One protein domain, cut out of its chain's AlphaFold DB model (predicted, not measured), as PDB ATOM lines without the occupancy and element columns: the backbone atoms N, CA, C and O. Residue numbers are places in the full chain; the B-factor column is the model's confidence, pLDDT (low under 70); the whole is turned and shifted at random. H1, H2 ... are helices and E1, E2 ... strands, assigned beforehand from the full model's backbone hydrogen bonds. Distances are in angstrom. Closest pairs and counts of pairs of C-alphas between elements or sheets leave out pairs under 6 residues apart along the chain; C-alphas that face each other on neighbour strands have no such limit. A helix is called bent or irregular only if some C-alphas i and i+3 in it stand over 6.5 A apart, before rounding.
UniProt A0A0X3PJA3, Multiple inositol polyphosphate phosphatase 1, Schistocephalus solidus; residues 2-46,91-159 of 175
ATOM      1  N   GLU A   2     191.144 167.612 168.756       74.62
ATOM      2  CA  GLU A   2     189.929 166.787 168.919       74.62
ATOM      3  C   GLU A   2     189.396 166.771 170.357       74.62
ATOM      4  O   GLU A   2     188.209 166.978 170.562       74.62
ATOM      5  N   GLN A   3     190.265 166.663 171.365       76.88
ATOM      6  CA  GLN A   3     189.847 166.772 172.770       76.88
ATOM      7  C   GLN A   3     189.158 168.109 173.095       76.88
ATOM      8  O   GLN A   3     188.198 168.127 173.849       76.88
ATOM      9  N   MET A   4     189.584 169.217 172.479       75.12
ATOM     10  CA  MET A   4     188.930 170.523 172.653       75.12
ATOM     11  C   MET A   4     187.553 170.570 171.999       75.12
ATOM     12  O   MET A   4     186.643 171.199 172.527       75.12
ATOM     13  N   LEU A   5     187.398 169.894 170.858       76.44
ATOM     14  CA  LEU A   5     186.105 169.721 170.207       76.44
ATOM     15  C   LEU A   5     185.157 168.891 171.080       76.44
ATOM     16  O   LEU A   5     183.989 169.243 171.188       76.44
ATOM     17  N   GLU A   6     185.648 167.828 171.714       79.94
ATOM     18  CA  GLU A   6     184.854 167.031 172.654       79.94
ATOM     19  C   GLU A   6     184.466 167.838 173.901       79.94
ATOM     20  O   GLU A   6     183.294 167.830 174.275       79.94
ATOM     21  N   SER A   7     185.386 168.623 174.476       75.44
ATOM     22  CA  SER A   7     185.063 169.543 175.577       75.44
ATOM     23  C   SER A   7     184.001 170.573 175.181       75.44
ATOM     24  O   SER A   7     183.002 170.713 175.878       75.44
ATOM     25  N   ALA A   8     184.147 171.225 174.021       73.12
ATOM     26  CA  ALA A   8     183.159 172.186 173.531       73.12
ATOM     27  C   ALA A   8     181.790 171.536 173.269       73.12
ATOM     28  O   ALA A   8     180.755 172.111 173.595       73.12
ATOM     29  N   LYS A   9     181.755 170.328 172.687       79.88
ATOM     30  CA  LYS A   9     180.505 169.580 172.467       79.88
ATOM     31  C   LYS A   9     179.809 169.235 173.771       79.88
ATOM     32  O   LYS A   9     178.592 169.360 173.838       79.88
ATOM     33  N   PHE A  10     180.565 168.807 174.776       73.00
ATOM     34  CA  PHE A  10     180.015 168.520 176.089       73.00
ATOM     35  C   PHE A  10     179.404 169.773 176.722       73.00
ATOM     36  O   PHE A  10     178.253 169.736 177.145       73.00
ATOM     37  N   ASP A  11     180.129 170.893 176.703       70.44
ATOM     38  CA  ASP A  11     179.640 172.178 177.212       70.44
ATOM     39  C   ASP A  11     178.380 172.652 176.471       70.44
ATOM     40  O   ASP A  11     177.451 173.169 177.088       70.44
ATOM     41  N   MET A  12     178.283 172.401 175.160       74.44
ATOM     42  CA  MET A  12     177.069 172.670 174.377       74.44
ATOM     43  C   MET A  12     175.891 171.731 174.707       74.44
ATOM     44  O   MET A  12     174.742 172.078 174.444       74.44
ATOM     45  N   GLN A  13     176.155 170.537 175.243       70.50
ATOM     46  CA  GLN A  13     175.158 169.501 175.552       70.50
ATOM     47  C   GLN A  13     174.777 169.436 177.038       70.50
ATOM     48  O   GLN A  13     173.927 168.624 177.411       70.50
ATOM     49  N   LEU A  14     175.379 170.277 177.883       58.66
ATOM     50  CA  LEU A  14     175.198 170.284 179.337       58.66
ATOM     51  C   LEU A  14     173.728 170.486 179.763       58.66
ATOM     52  O   LEU A  14     173.318 169.954 180.792       58.66
ATOM     53  N   ASP A  15     172.903 171.127 178.927       52.97
ATOM     54  CA  ASP A  15     171.454 171.269 179.151       52.97
ATOM     55  C   ASP A  15     170.643 169.979 178.883       52.97
ATOM     56  O   ASP A  15     169.473 169.891 179.259       52.97
ATOM     57  N   ALA A  16     171.235 168.959 178.250       52.53
ATOM     58  CA  ALA A  16     170.539 167.757 177.782       52.53
ATOM     59  C   ALA A  16     170.987 166.440 178.447       52.53
ATOM     60  O   ALA A  16     170.287 165.434 178.308       52.53
ATOM     61  N   CYS A  17     172.122 166.397 179.159       53.34
ATOM     62  CA  CYS A  17     172.710 165.131 179.615       53.34
ATOM     63  C   CYS A  17     173.046 165.095 181.117       53.34
ATOM     64  O   CYS A  17     174.081 165.585 181.552       53.34
ATOM     65  N   GLN A  18     172.212 164.415 181.915       52.53
ATOM     66  CA  GLN A  18     172.439 164.180 183.356       52.53
ATOM     67  C   GLN A  18     173.467 163.072 183.674       52.53
ATOM     68  O   GLN A  18     173.797 162.874 184.841       52.53
ATOM     69  N   ALA A  19     173.970 162.338 182.671       54.84
ATOM     70  CA  ALA A  19     174.832 161.162 182.864       54.84
ATOM     71  C   ALA A  19     176.100 161.145 181.987       54.84
ATOM     72  O   ALA A  19     176.771 160.116 181.895       54.84
ATOM     73  N   CYS A  20     176.433 162.251 181.320       56.94
ATOM     74  CA  CYS A  20     177.611 162.302 180.462       56.94
ATOM     75  C   CYS A  20     178.888 162.432 181.311       56.94
ATOM     76  O   CYS A  20     178.950 163.234 182.242       56.94
ATOM     77  N   VAL A  21     179.910 161.634 180.985       58.91
ATOM     78  CA  VAL A  21     181.252 161.748 181.573       58.91
ATOM     79  C   VAL A  21     181.779 163.144 181.261       58.91
ATOM     80  O   VAL A  21     181.881 163.510 180.091       58.91
ATOM     81  N   THR A  22     182.088 163.924 182.297       63.59
ATOM     82  CA  THR A  22     182.676 165.252 182.133       63.59
ATOM     83  C   THR A  22     184.037 165.121 181.446       63.59
ATOM     84  O   THR A  22     184.897 164.379 181.933       63.59
ATOM     85  N   PRO A  23     184.269 165.808 180.316       65.69
ATOM     86  CA  PRO A  23     185.573 165.826 179.686       65.69
ATOM     87  C   PRO A  23     186.580 166.480 180.638       65.69
ATOM     88  O   PRO A  23     186.214 167.325 181.463       65.69
ATOM     89  N   PRO A  24     187.862 166.093 180.558       71.19
ATOM     90  CA  PRO A  24     188.886 166.690 181.396       71.19
ATOM     91  C   PRO A  24     188.980 168.197 181.122       71.19
ATOM     92  O   PRO A  24     189.087 168.626 179.974       71.19
ATOM     93  N   LEU A  25     188.988 169.002 182.192       77.00
ATOM     94  CA  LEU A  25     189.141 170.465 182.120       77.00
ATOM     95  C   LEU A  25     190.517 170.898 181.582       77.00
ATOM     96  O   LEU A  25     190.699 172.043 181.183       77.00
ATOM     97  N   GLY A  26     191.491 169.987 181.577       84.06
ATOM     98  CA  GLY A  26     192.814 170.203 181.015       84.06
ATOM     99  C   GLY A  26     193.477 168.878 180.668       84.06
ATOM    100  O   GLY A  26     193.295 167.878 181.365       84.06
ATOM    101  N   VAL A  27     194.256 168.882 179.591       87.25
ATOM    102  CA  VAL A  27     195.043 167.731 179.149       87.25
ATOM    103  C   VAL A  27     196.503 168.148 179.070       87.25
ATOM    104  O   VAL A  27     196.836 169.154 178.447       87.25
ATOM    105  N   PHE A  28     197.366 167.371 179.720       89.94
ATOM    106  CA  PHE A  28     198.787 167.667 179.847       89.94
ATOM    107  C   PHE A  28     199.600 166.543 179.226       89.94
ATOM    108  O   PHE A  28     199.503 165.392 179.656       89.94
ATOM    109  N   TRP A  29     200.421 166.885 178.236       90.31
ATOM    110  CA  TRP A  29     201.339 165.960 177.582       90.31
ATOM    111  C   TRP A  29     202.777 166.397 177.826       90.31
ATOM    112  O   TRP A  29     203.113 167.573 177.698       90.31
ATOM    113  N   PHE A  30     203.628 165.429 178.152       91.94
ATOM    114  CA  PHE A  30     205.050 165.644 178.390       91.94
ATOM    115  C   PHE A  30     205.840 164.897 177.327       91.94
ATOM    116  O   PHE A  30     205.609 163.713 177.083       91.94
ATOM    117  N   ALA A  31     206.760 165.596 176.676       90.00
ATOM    118  CA  ALA A  31     207.551 165.042 175.592       90.00
ATOM    119  C   ALA A  31     208.928 165.709 175.520       90.00
ATOM    120  O   ALA A  31     209.217 166.674 176.228       90.00
ATOM    121  N   HIS A  32     209.774 165.181 174.642       91.75
ATOM    122  CA  HIS A  32     211.067 165.773 174.331       91.75
ATOM    123  C   HIS A  32     210.925 166.989 173.399       91.75
ATOM    124  O   HIS A  32     209.909 167.161 172.717       91.75
ATOM    125  N   ALA A  33     211.967 167.823 173.338       90.38
ATOM    126  CA  ALA A  33     212.007 169.008 172.477       90.38
ATOM    127  C   ALA A  33     211.787 168.647 170.997       90.38
ATOM    128  O   ALA A  33     211.114 169.364 170.256       90.38
ATOM    129  N   GLU A  34     212.295 167.490 170.587       89.50
ATOM    130  CA  GLU A  34     212.182 166.917 169.252       89.50
ATOM    131  C   GLU A  34     210.732 166.606 168.855       89.50
ATOM    132  O   GLU A  34     210.428 166.579 167.666       89.50
ATOM    133  N   THR A  35     209.825 166.430 169.820       87.81
ATOM    134  CA  THR A  35     208.384 166.279 169.563       87.81
ATOM    135  C   THR A  35     207.702 167.636 169.374       87.81
ATOM    136  O   THR A  35     206.792 167.771 168.557       87.81
ATOM    137  N   LEU A  36     208.155 168.663 170.099       87.44
ATOM    138  CA  LEU A  36     207.559 170.000 170.064       87.44
ATOM    139  C   LEU A  36     207.951 170.785 168.800       87.44
ATOM    140  O   LEU A  36     207.142 171.538 168.259       87.44
ATOM    141  N   LEU A  37     209.167 170.581 168.282       87.94
ATOM    142  CA  LEU A  37     209.658 171.273 167.086       87.94
ATOM    143  C   LEU A  37     208.784 171.031 165.832       87.94
ATOM    144  O   LEU A  37     208.383 172.019 165.209       87.94
ATOM    145  N   PRO A  38     208.426 169.784 165.454       85.94
ATOM    146  CA  PRO A  38     207.511 169.531 164.339       85.94
ATOM    147  C   PRO A  38     206.133 170.166 164.527       85.94
ATOM    148  O   PRO A  38     205.569 170.688 163.566       85.94
ATOM    149  N   LEU A  39     205.602 170.163 165.756       87.75
ATOM    150  CA  LEU A  39     204.309 170.776 166.067       87.75
ATOM    151  C   LEU A  39     204.340 172.284 165.799       87.75
ATOM    152  O   LEU A  39     203.496 172.801 165.076       87.75
ATOM    153  N   VAL A  40     205.354 172.979 166.313       88.38
ATOM    154  CA  VAL A  40     205.537 174.424 166.114       88.38
ATOM    155  C   VAL A  40     205.657 174.778 164.627       88.38
ATOM    156  O   VAL A  40     205.049 175.747 164.172       88.38
ATOM    157  N   VAL A  41     206.380 173.967 163.848       83.06
ATOM    158  CA  VAL A  41     206.476 174.135 162.387       83.06
ATOM    159  C   VAL A  41     205.119 173.926 161.717       83.06
ATOM    160  O   VAL A  41     204.737 174.705 160.844       83.06
ATOM    161  N   LYS A  42     204.364 172.900 162.126       84.50
ATOM    162  CA  LYS A  42     203.044 172.600 161.560       84.50
ATOM    163  C   LYS A  42     202.023 173.701 161.846       84.50
ATOM    164  O   LYS A  42     201.205 173.989 160.979       84.50
ATOM    165  N   LEU A  43     202.124 174.358 163.000       86.81
ATOM    166  CA  LEU A  43     201.343 175.548 163.355       86.81
ATOM    167  C   LEU A  43     201.732 176.797 162.546       86.81
ATOM    168  O   LEU A  43     201.180 177.869 162.766       86.81
ATOM    169  N   GLY A  44     202.700 176.690 161.631       81.19
ATOM    170  CA  GLY A  44     203.137 177.797 160.786       81.19
ATOM    171  C   GLY A  44     203.896 178.889 161.543       81.19
ATOM    172  O   GLY A  44     204.143 179.963 160.981       81.19
ATOM    173  N   LEU A  45     204.291 178.621 162.789       82.56
ATOM    174  CA  LEU A  45     205.066 179.546 163.600       82.56
ATOM    175  C   LEU A  45     206.480 179.680 163.021       82.56
ATOM    176  O   LEU A  45     207.044 178.748 162.449       82.56
ATOM    177  N   PHE A  46     207.062 180.870 163.163       76.50
ATOM    178  CA  PHE A  46     208.415 181.197 162.693       76.50
ATOM    179  C   PHE A  46     208.642 181.101 161.174       76.50
ATOM    180  O   PHE A  46     209.788 181.146 160.718       76.50
ATOM    181  N   ALA A  91     212.228 172.829 179.978       91.81
ATOM    182  CA  ALA A  91     210.837 172.973 180.414       91.81
ATOM    183  C   ALA A  91     209.971 173.884 179.517       91.81
ATOM    184  O   ALA A  91     208.955 174.413 179.966       91.81
ATOM    185  N   GLY A  92     210.358 174.054 178.249       91.75
ATOM    186  CA  GLY A  92     209.542 174.759 177.272       91.75
ATOM    187  C   GLY A  92     208.199 174.067 177.045       91.75
ATOM    188  O   GLY A  92     208.102 172.840 177.106       91.75
ATOM    189  N   ASN A  93     207.164 174.858 176.788       93.44
ATOM    190  CA  ASN A  93     205.792 174.389 176.662       93.44
ATOM    191  C   ASN A  93     205.056 175.089 175.510       93.44
ATOM    192  O   ASN A  93     205.408 176.196 175.098       93.44
ATOM    193  N   ILE A  94     204.017 174.424 175.012       93.69
ATOM    194  CA  ILE A  94     202.971 175.051 174.212       93.69
ATOM    195  C   ILE A  94     201.631 174.740 174.870       93.69
ATOM    196  O   ILE A  94     201.342 173.580 175.173       93.69
ATOM    197  N   ALA A  95     200.824 175.766 175.094       94.25
ATOM    198  CA  ALA A  95     199.494 175.639 175.657       94.25
ATOM    199  C   ALA A  95     198.460 176.106 174.637       94.25
ATOM    200  O   ALA A  95     198.630 177.122 173.965       94.25
ATOM    201  N   PHE A  96     197.375 175.351 174.544       93.62
ATOM    202  CA  PHE A  96     196.191 175.724 173.792       93.62
ATOM    203  C   PHE A  96     195.087 175.963 174.821       93.62
ATOM    204  O   PHE A  96     194.727 175.049 175.562       93.62
ATOM    205  N   LEU A  97     194.575 177.186 174.883       93.12
ATOM    206  CA  LEU A  97     193.556 177.615 175.831       93.12
ATOM    207  C   LEU A  97     192.247 177.821 175.082       93.12
ATOM    208  O   LEU A  97     192.219 178.515 174.070       93.12
ATOM    209  N   LEU A  98     191.169 177.213 175.570       91.69
ATOM    210  CA  LEU A  98     189.845 177.331 174.974       91.69
ATOM    211  C   LEU A  98     188.956 178.178 175.885       91.69
ATOM    212  O   LEU A  98     188.734 177.820 177.040       91.69
ATOM    213  N   PHE A  99     188.436 179.284 175.362       90.06
ATOM    214  CA  PHE A  99     187.554 180.195 176.085       90.06
ATOM    215  C   PHE A  99     186.167 180.194 175.460       90.06
ATOM    216  O   PHE A  99     186.033 180.395 174.256       90.06
ATOM    217  N   HIS A 100     185.131 180.035 176.278       88.25
ATOM    218  CA  HIS A 100     183.746 180.182 175.842       88.25
ATOM    219  C   HIS A 100     183.295 181.646 175.989       88.25
ATOM    220  O   HIS A 100     183.363 182.216 177.080       88.25
ATOM    221  N   ARG A 101     182.824 182.254 174.895       87.44
ATOM    222  CA  ARG A 101     182.159 183.564 174.865       87.44
ATOM    223  C   ARG A 101     180.646 183.389 174.704       87.44
ATOM    224  O   ARG A 101     180.166 183.343 173.575       87.44
ATOM    225  N   PRO A 102     179.880 183.323 175.801       82.94
ATOM    226  CA  PRO A 102     178.444 183.101 175.714       82.94
ATOM    227  C   PRO A 102     177.708 184.315 175.130       82.94
ATOM    228  O   PRO A 102     177.972 185.461 175.507       82.94
ATOM    229  N   HIS A 103     176.715 184.050 174.279       82.94
ATOM    230  CA  HIS A 103     175.758 185.044 173.797       82.94
ATOM    231  C   HIS A 103     174.430 184.919 174.567       82.94
ATOM    232  O   HIS A 103     173.801 183.858 174.535       82.94
ATOM    233  N   PRO A 104     173.963 185.974 175.264       84.25
ATOM    234  CA  PRO A 104     172.731 185.901 176.046       84.25
ATOM    235  C   PRO A 104     171.517 185.494 175.197       84.25
ATOM    236  O   PRO A 104     171.216 186.127 174.186       84.25
ATOM    237  N   GLY A 105     170.795 184.459 175.638       81.12
ATOM    238  CA  GLY A 105     169.561 183.996 174.992       81.12
ATOM    239  C   GLY A 105     169.758 183.176 173.712       81.12
ATOM    240  O   GLY A 105     168.776 182.909 173.022       81.12
ATOM    241  N   GLN A 106     170.989 182.775 173.390       83.50
ATOM    242  CA  GLN A 106     171.296 181.885 172.269       83.50
ATOM    243  C   GLN A 106     171.854 180.557 172.781       83.50
ATOM    244  O   GLN A 106     172.536 180.514 173.803       83.50
ATOM    245  N   ALA A 107     171.542 179.472 172.070       80.38
ATOM    246  CA  ALA A 107     172.156 178.180 172.343       80.38
ATOM    247  C   ALA A 107     173.654 178.248 171.995       80.38
ATOM    248  O   ALA A 107     173.991 178.826 170.957       80.38
ATOM    249  N   PRO A 108     174.535 177.667 172.826       82.88
ATOM    250  CA  PRO A 108     175.970 177.703 172.591       82.88
ATOM    251  C   PRO A 108     176.329 176.979 171.288       82.88
ATOM    252  O   PRO A 108     175.812 175.903 170.978       82.88
ATOM    253  N   SER A 109     177.234 177.582 170.528       87.69
ATOM    254  CA  SER A 109     177.770 177.091 169.263       87.69
ATOM    255  C   SER A 109     179.281 176.910 169.361       87.69
ATOM    256  O   SER A 109     179.963 177.581 170.129       87.69
ATOM    257  N   ILE A 110     179.851 176.059 168.508       86.56
ATOM    258  CA  ILE A 110     181.309 175.912 168.371       86.56
ATOM    259  C   ILE A 110     182.008 177.239 168.016       86.56
ATOM    260  O   ILE A 110     183.187 177.422 168.308       86.56
ATOM    261  N   ASP A 111     181.279 178.169 167.397       89.00
ATOM    262  CA  ASP A 111     181.771 179.500 167.037       89.00
ATOM    263  C   ASP A 111     181.894 180.446 168.245       89.00
ATOM    264  O   ASP A 111     182.615 181.442 168.174       89.00
ATOM    265  N   ASP A 112     181.271 180.100 169.377       90.00
ATOM    266  CA  ASP A 112     181.393 180.829 170.643       90.00
ATOM    267  C   ASP A 112     182.697 180.499 171.384       90.00
ATOM    268  O   ASP A 112     183.067 181.192 172.333       90.00
ATOM    269  N   TYR A 113     183.427 179.466 170.953       91.38
ATOM    270  CA  TYR A 113     184.693 179.065 171.561       91.38
ATOM    271  C   TYR A 113     185.870 179.687 170.811       91.38
ATOM    272  O   TYR A 113     186.085 179.392 169.634       91.38
ATOM    273  N   ILE A 114     186.658 180.519 171.493       92.81
ATOM    274  CA  ILE A 114     187.910 181.083 170.970       92.81
ATOM    275  C   ILE A 114     189.087 180.268 171.491       92.81
ATOM    276  O   ILE A 114     189.122 179.879 172.658       92.81
ATOM    277  N   LEU A 115     190.073 180.064 170.629       93.31
ATOM    278  CA  LEU A 115     191.369 179.522 170.986       93.31
ATOM    279  C   LEU A 115     192.389 180.645 171.237       93.31
ATOM    280  O   LEU A 115     192.517 181.561 170.432       93.31
ATOM    281  N   GLU A 116     193.186 180.524 172.295       92.94
ATOM    282  CA  GLU A 116     194.452 181.247 172.456       92.94
ATOM    283  C   GLU A 116     195.594 180.233 172.517       92.94
ATOM    284  O   GLU A 116     195.467 179.176 173.135       92.94
ATOM    285  N   VAL A 117     196.713 180.531 171.857       92.50
ATOM    286  CA  VAL A 117     197.885 179.651 171.850       92.50
ATOM    287  C   VAL A 117     199.057 180.380 172.478       92.50
ATOM    288  O   VAL A 117     199.420 181.474 172.044       92.50
ATOM    289  N   LEU A 118     199.656 179.755 173.487       93.44
ATOM    290  CA  LEU A 118     200.839 180.248 174.175       93.44
ATOM    291  C   LEU A 118     202.022 179.342 173.851       93.44
ATOM    292  O   LEU A 118     201.928 178.128 174.002       93.44
ATOM    293  N   LEU A 119     203.144 179.920 173.441       92.31
ATOM    294  CA  LEU A 119     204.431 179.239 173.356       92.31
ATOM    295  C   LEU A 119     205.344 179.842 174.418       92.31
ATOM    296  O   LEU A 119     205.693 181.017 174.324       92.31
ATOM    297  N   ASN A 120     205.728 179.050 175.419       93.06
ATOM    298  CA  ASN A 120     206.527 179.511 176.559       93.06
ATOM    299  C   ASN A 120     205.933 180.778 177.204       93.06
ATOM    300  O   ASN A 120     206.624 181.783 177.369       93.06
ATOM    301  N   GLU A 121     204.633 180.734 177.513       92.50
ATOM    302  CA  GLU A 121     203.850 181.844 178.088       92.50
ATOM    303  C   GLU A 121     203.706 183.092 177.194       92.50
ATOM    304  O   GLU A 121     203.211 184.127 177.637       92.50
ATOM    305  N   GLN A 122     204.119 183.027 175.924       90.12
ATOM    306  CA  GLN A 122     203.938 184.117 174.966       90.12
ATOM    307  C   GLN A 122     202.824 183.791 173.980       90.12
ATOM    308  O   GLN A 122     202.852 182.743 173.337       90.12
ATOM    309  N   VAL A 123     201.872 184.713 173.820       89.38
ATOM    310  CA  VAL A 123     200.793 184.564 172.835       89.38
ATOM    311  C   VAL A 123     201.373 184.535 171.425       89.38
ATOM    312  O   VAL A 123     202.089 185.458 171.022       89.38
ATOM    313  N   VAL A 124     201.031 183.494 170.667       87.25
ATOM    314  CA  VAL A 124     201.479 183.292 169.287       87.25
ATOM    315  C   VAL A 124     200.308 183.217 168.315       87.25
ATOM    316  O   VAL A 124     199.290 182.581 168.577       87.25
ATOM    317  N   ASP A 125     200.482 183.835 167.148       87.69
ATOM    318  CA  ASP A 125     199.468 183.835 166.097       87.69
ATOM    319  C   ASP A 125     199.675 182.621 165.180       87.69
ATOM    320  O   ASP A 125     200.567 182.601 164.328       87.69
ATOM    321  N   ILE A 126     198.846 181.590 165.360       88.19
ATOM    322  CA  ILE A 126     198.877 180.370 164.532       88.19
ATOM    323  C   ILE A 126     198.180 180.555 163.174       88.19
ATOM    324  O   ILE A 126     198.456 179.812 162.236       88.19
ATOM    325  N   LEU A 127     197.318 181.574 163.047       87.00
ATOM    326  CA  LEU A 127     196.675 182.009 161.804       87.00
ATOM    327  C   LEU A 127     196.932 183.516 161.606       87.00
ATOM    328  O   LEU A 127     196.115 184.331 162.021       87.00
ATOM    329  N   PRO A 128     198.043 183.922 160.963       73.44
ATOM    330  CA  PRO A 128     198.503 185.319 160.954       73.44
ATOM    331  C   PRO A 128     197.572 186.309 160.232       73.44
ATOM    332  O   PRO A 128     197.775 187.515 160.315       73.44
ATOM    333  N   HIS A 129     196.570 185.819 159.498       79.69
ATOM    334  CA  HIS A 129     195.577 186.643 158.799       79.69
ATOM    335  C   HIS A 129     194.237 186.734 159.538       79.69
ATOM    336  O   HIS A 129     193.303 187.341 159.020       79.69
ATOM    337  N   VAL A 130     194.127 186.117 160.716       83.69
ATOM    338  CA  VAL A 130     192.902 186.081 161.513       83.69
ATOM    339  C   VAL A 130     193.161 186.836 162.817       83.69
ATOM    340  O   VAL A 130     194.090 186.471 163.540       83.69
ATOM    341  N   PRO A 131     192.379 187.887 163.132       84.94
ATOM    342  CA  PRO A 131     192.437 188.531 164.439       84.94
ATOM    343  C   PRO A 131     192.194 187.518 165.559       84.94
ATOM    344  O   PRO A 131     191.410 186.581 165.397       84.94
ATOM    345  N   ARG A 132     192.835 187.708 166.714       78.44
ATOM    346  CA  ARG A 132     192.757 186.760 167.840       78.44
ATOM    347  C   ARG A 132     191.326 186.570 168.330       78.44
ATOM    348  O   ARG A 132     190.900 185.459 168.613       78.44
ATOM    349  N   GLU A 133     190.557 187.650 168.342       80.94
ATOM    350  CA  GLU A 133     189.157 187.695 168.756       80.94
ATOM    351  C   GLU A 133     188.231 186.909 167.812       80.94
ATOM    352  O   GLU A 133     187.079 186.629 168.160       80.94
ATOM    353  N   GLU A 134     188.725 186.550 166.627       86.25
ATOM    354  CA  GLU A 134     188.037 185.751 165.617       86.25
ATOM    355  C   GLU A 134     188.648 184.353 165.434       86.25
ATOM    356  O   GLU A 134     188.261 183.630 164.507       86.25
ATOM    357  N   LEU A 135     189.596 183.948 166.288       90.62
ATOM    358  CA  LEU A 135     190.223 182.629 166.235       90.62
ATOM    359  C   LEU A 135     189.305 181.560 166.851       90.62
ATOM    360  O   LEU A 135     189.605 180.965 167.885       90.62
ATOM    361  N   THR A 136     188.146 181.342 166.228       92.75
ATOM    362  CA  THR A 136     187.155 180.373 166.706       92.75
ATOM    363  C   THR A 136     187.642 178.936 166.537       92.75
ATOM    364  O   THR A 136     188.376 178.615 165.595       92.75
ATOM    365  N   LEU A 137     187.186 178.039 167.413       91.38
ATOM    366  CA  LEU A 137     187.529 176.618 167.359       91.38
ATOM    367  C   LEU A 137     187.180 176.008 165.993       91.38
ATOM    368  O   LEU A 137     187.981 175.255 165.440       91.38
ATOM    369  N   ARG A 138     186.033 176.383 165.405       91.75
ATOM    370  CA  ARG A 138     185.647 175.962 164.049       91.75
ATOM    371  C   ARG A 138     186.709 176.328 163.013       91.75
ATOM    372  O   ARG A 138     187.183 175.440 162.310       91.75
ATOM    373  N   ARG A 139     187.101 177.605 162.934       92.00
ATOM    374  CA  ARG A 139     188.081 178.081 161.943       92.00
ATOM    375  C   ARG A 139     189.417 177.361 162.079       92.00
ATOM    376  O   ARG A 139     190.026 176.997 161.077       92.00
ATOM    377  N   VAL A 140     189.864 177.125 163.311       91.12
ATOM    378  CA  VAL A 140     191.108 176.389 163.562       91.12
ATOM    379  C   VAL A 140     190.987 174.933 163.091       91.12
ATOM    380  O   VAL A 140     191.877 174.437 162.400       91.12
ATOM    381  N   LEU A 141     189.882 174.250 163.403       90.44
ATOM    382  CA  LEU A 141     189.641 172.872 162.961       90.44
ATOM    383  C   LEU A 141     189.530 172.745 161.435       90.44
ATOM    384  O   LEU A 141     189.972 171.740 160.881       90.44
ATOM    385  N   GLU A 142     188.941 173.736 160.768       90.50
ATOM    386  CA  GLU A 142     188.863 173.811 159.306       90.50
ATOM    387  C   GLU A 142     190.244 174.041 158.689       90.50
ATOM    388  O   GLU A 142     190.632 173.320 157.776       90.50
ATOM    389  N   TYR A 143     191.028 174.983 159.223       88.75
ATOM    390  CA  TYR A 143     192.371 175.268 158.715       88.75
ATOM    391  C   TYR A 143     193.304 174.052 158.806       88.75
ATOM    392  O   TYR A 143     194.096 173.790 157.901       88.75
ATOM    393  N   PHE A 144     193.199 173.287 159.893       87.56
ATOM    394  CA  PHE A 144     194.006 172.091 160.122       87.56
ATOM    395  C   PHE A 144     193.293 170.785 159.741       87.56
ATOM    396  O   PHE A 144     193.719 169.722 160.197       87.56
ATOM    397  N   SER A 145     192.256 170.817 158.893       86.19
ATOM    398  CA  SER A 145     191.523 169.604 158.481       86.19
ATOM    399  C   SER A 145     192.447 168.535 157.882       86.19
ATOM    400  O   SER A 145     192.359 167.373 158.263       86.19
ATOM    401  N   GLY A 146     193.443 168.962 157.096       81.25
ATOM    402  CA  GLY A 146     194.492 168.111 156.514       81.25
ATOM    403  C   GLY A 146     195.440 167.437 157.511       81.25
ATOM    404  O   GLY A 146     196.383 166.765 157.101       81.25
ATOM    405  N   CYS A 147     195.264 167.659 158.814       76.75
ATOM    406  CA  CYS A 147     196.031 167.005 159.879       76.75
ATOM    407  C   CYS A 147     195.238 165.898 160.575       76.75
ATOM    408  O   CYS A 147     195.722 165.332 161.553       76.75
ATOM    409  N   ARG A 148     194.006 165.636 160.132       76.88
ATOM    410  CA  ARG A 148     193.169 164.590 160.708       76.88
ATOM    411  C   ARG A 148     193.793 163.215 160.465       76.88
ATOM    412  O   ARG A 148     194.324 162.994 159.375       76.88
ATOM    413  N   PRO A 149     193.687 162.271 161.417       68.31
ATOM    414  CA  PRO A 149     194.224 160.920 161.252       68.31
ATOM    415  C   PRO A 149     193.717 160.201 159.993       68.31
ATOM    416  O   PRO A 149     194.419 159.366 159.439       68.31
ATOM    417  N   GLN A 150     192.512 160.537 159.516       70.19
ATOM    418  CA  GLN A 150     191.937 159.958 158.297       70.19
ATOM    419  C   GLN A 150     192.547 160.530 157.005       70.19
ATOM    420  O   GLN A 150     192.492 159.879 155.967       70.19
ATOM    421  N   GLU A 151     193.099 161.745 157.054       69.69
ATOM    422  CA  GLU A 151     193.719 162.427 155.907       69.69
ATOM    423  C   GLU A 151     195.252 162.281 155.910       69.69
ATOM    424  O   GLU A 151     195.892 162.412 154.867       69.69
ATOM    425  N   TYR A 152     195.844 161.984 157.071       66.81
ATOM    426  CA  TYR A 152     197.280 161.822 157.264       66.81
ATOM    427  C   TYR A 152     197.609 160.442 157.845       66.81
ATOM    428  O   TYR A 152     197.500 160.213 159.050       66.81
ATOM    429  N   ASP A 153     198.084 159.540 156.987       71.81
ATOM    430  CA  ASP A 153     198.559 158.222 157.400       71.81
ATOM    431  C   ASP A 153     200.034 158.292 157.830       71.81
ATOM    432  O   ASP A 153     200.963 158.336 157.014       71.81
ATOM    433  N   HIS A 154     200.247 158.316 159.147       72.31
ATOM    434  CA  HIS A 154     201.581 158.317 159.743       72.31
ATOM    435  C   HIS A 154     202.384 157.063 159.382       72.31
ATOM    436  O   HIS A 154     203.594 157.160 159.179       72.31
ATOM    437  N   ASN A 155     201.732 155.903 159.282       76.25
ATOM    438  CA  ASN A 155     202.413 154.640 159.023       76.25
ATOM    439  C   ASN A 155     202.937 154.607 157.591       76.25
ATOM    440  O   ASN A 155     204.106 154.287 157.380       76.25
ATOM    441  N   VAL A 156     202.125 155.046 156.626       79.06
ATOM    442  CA  VAL A 156     202.548 155.179 155.225       79.06
ATOM    443  C   VAL A 156     203.676 156.200 155.091       79.06
ATOM    444  O   VAL A 156     204.688 155.916 154.448       79.06
ATOM    445  N   LEU A 157     203.554 157.375 155.717       76.44
ATOM    446  CA  LEU A 157     204.565 158.429 155.591       76.44
ATOM    447  C   LEU A 157     205.906 158.048 156.240       76.44
ATOM    448  O   LEU A 157     206.969 158.398 155.727       76.44
ATOM    449  N   CYS A 158     205.865 157.334 157.362       81.31
ATOM    450  CA  CYS A 158     207.058 156.885 158.071       81.31
ATOM    451  C   CYS A 158     207.534 155.489 157.642       81.31
ATOM    452  O   CYS A 158     208.488 154.985 158.233       81.31
ATOM    453  N   ALA A 159     206.898 154.883 156.629       82.44
ATOM    454  CA  ALA A 159     207.147 153.511 156.185       82.44
ATOM    455  C   ALA A 159     207.189 152.513 157.359       82.44
ATOM    456  O   ALA A 159     208.035 151.616 157.409       82.44
TER     457      ALA A 159
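What this domain is: This is residues 2 to 46 and 91 to 159 of the 175 residues of the protein "Multiple inositol polyphosphate phosphatase 1" of Schistocephalus solidus (UniProt A0A0X3PJA3). A long two-stranded hairpin, E1 and E2, has helices H1 and H3 near the end where E1 finishes and E2 starts, and H2 near the other end, where E1 starts; contacts between these parts are few. A tail, residues 149 to 159 with the short H4, sticks out. The printed part has 114 residues, with four named helices and two named strands in the order H1, H2, E1, E2, H3, H4; the class is mixed, helices and strands, with under half of the residues in named elements, and the sheet is antiparallel. It is only just compact, close to loose, with a radius of gyration of the C-alphas of 15.9 A and spans of 47 by 31 by 28 A.

Where its parts are: H1, residues 2 to 13, is 16.4 A long and begins at C-alpha 2 (189.929, 166.787, 168.919). H2, residues 33 to 42, measures 14.6 A; it is neither bent nor irregular, but only just: C-alphas 35 and 38 are 6.2 A apart. E1, residues 94 to 100, measures 20.0 A, and E2, residues 113 to 119, 19.8 A. H3, residues 137 to 143, and H4, residues 154 to 157, follow; H4 ends at C-alpha 157 (204.565, 158.429, 155.591).

How they stand to each other: E1 and E2 form an antiparallel hairpin at 160 degrees, with N 97 and O 116 2.8 A apart, within hydrogen-bond range. The closest C-alphas of E2 and H3, Tyr 113 and Leu 137, are 5.6 A apart; those of H1 and E1, Met 4 and Leu 98, 7.3 A. H1 and H3 are close but not clearly touching, Leu 5 to Leu 137 being 7.6 A between C-alphas. H2 and H3 are apart. Every O i to N i+4 pair is within range in H1 and H3, 4 of 6 in H2; H4 is too short for one.

The domain as a whole: Gly 105 and Ala 159 have the C-alphas farthest apart, 51.9 A. Residues 47 to 90 are not printed, a gap of 19.7 A between C-alphas 46 and 91. The links H1 to H2, E1 to E2 and E2 to H3 are long. Residues 14 to 23, 149 and 151 to 152 have pLDDT under 70.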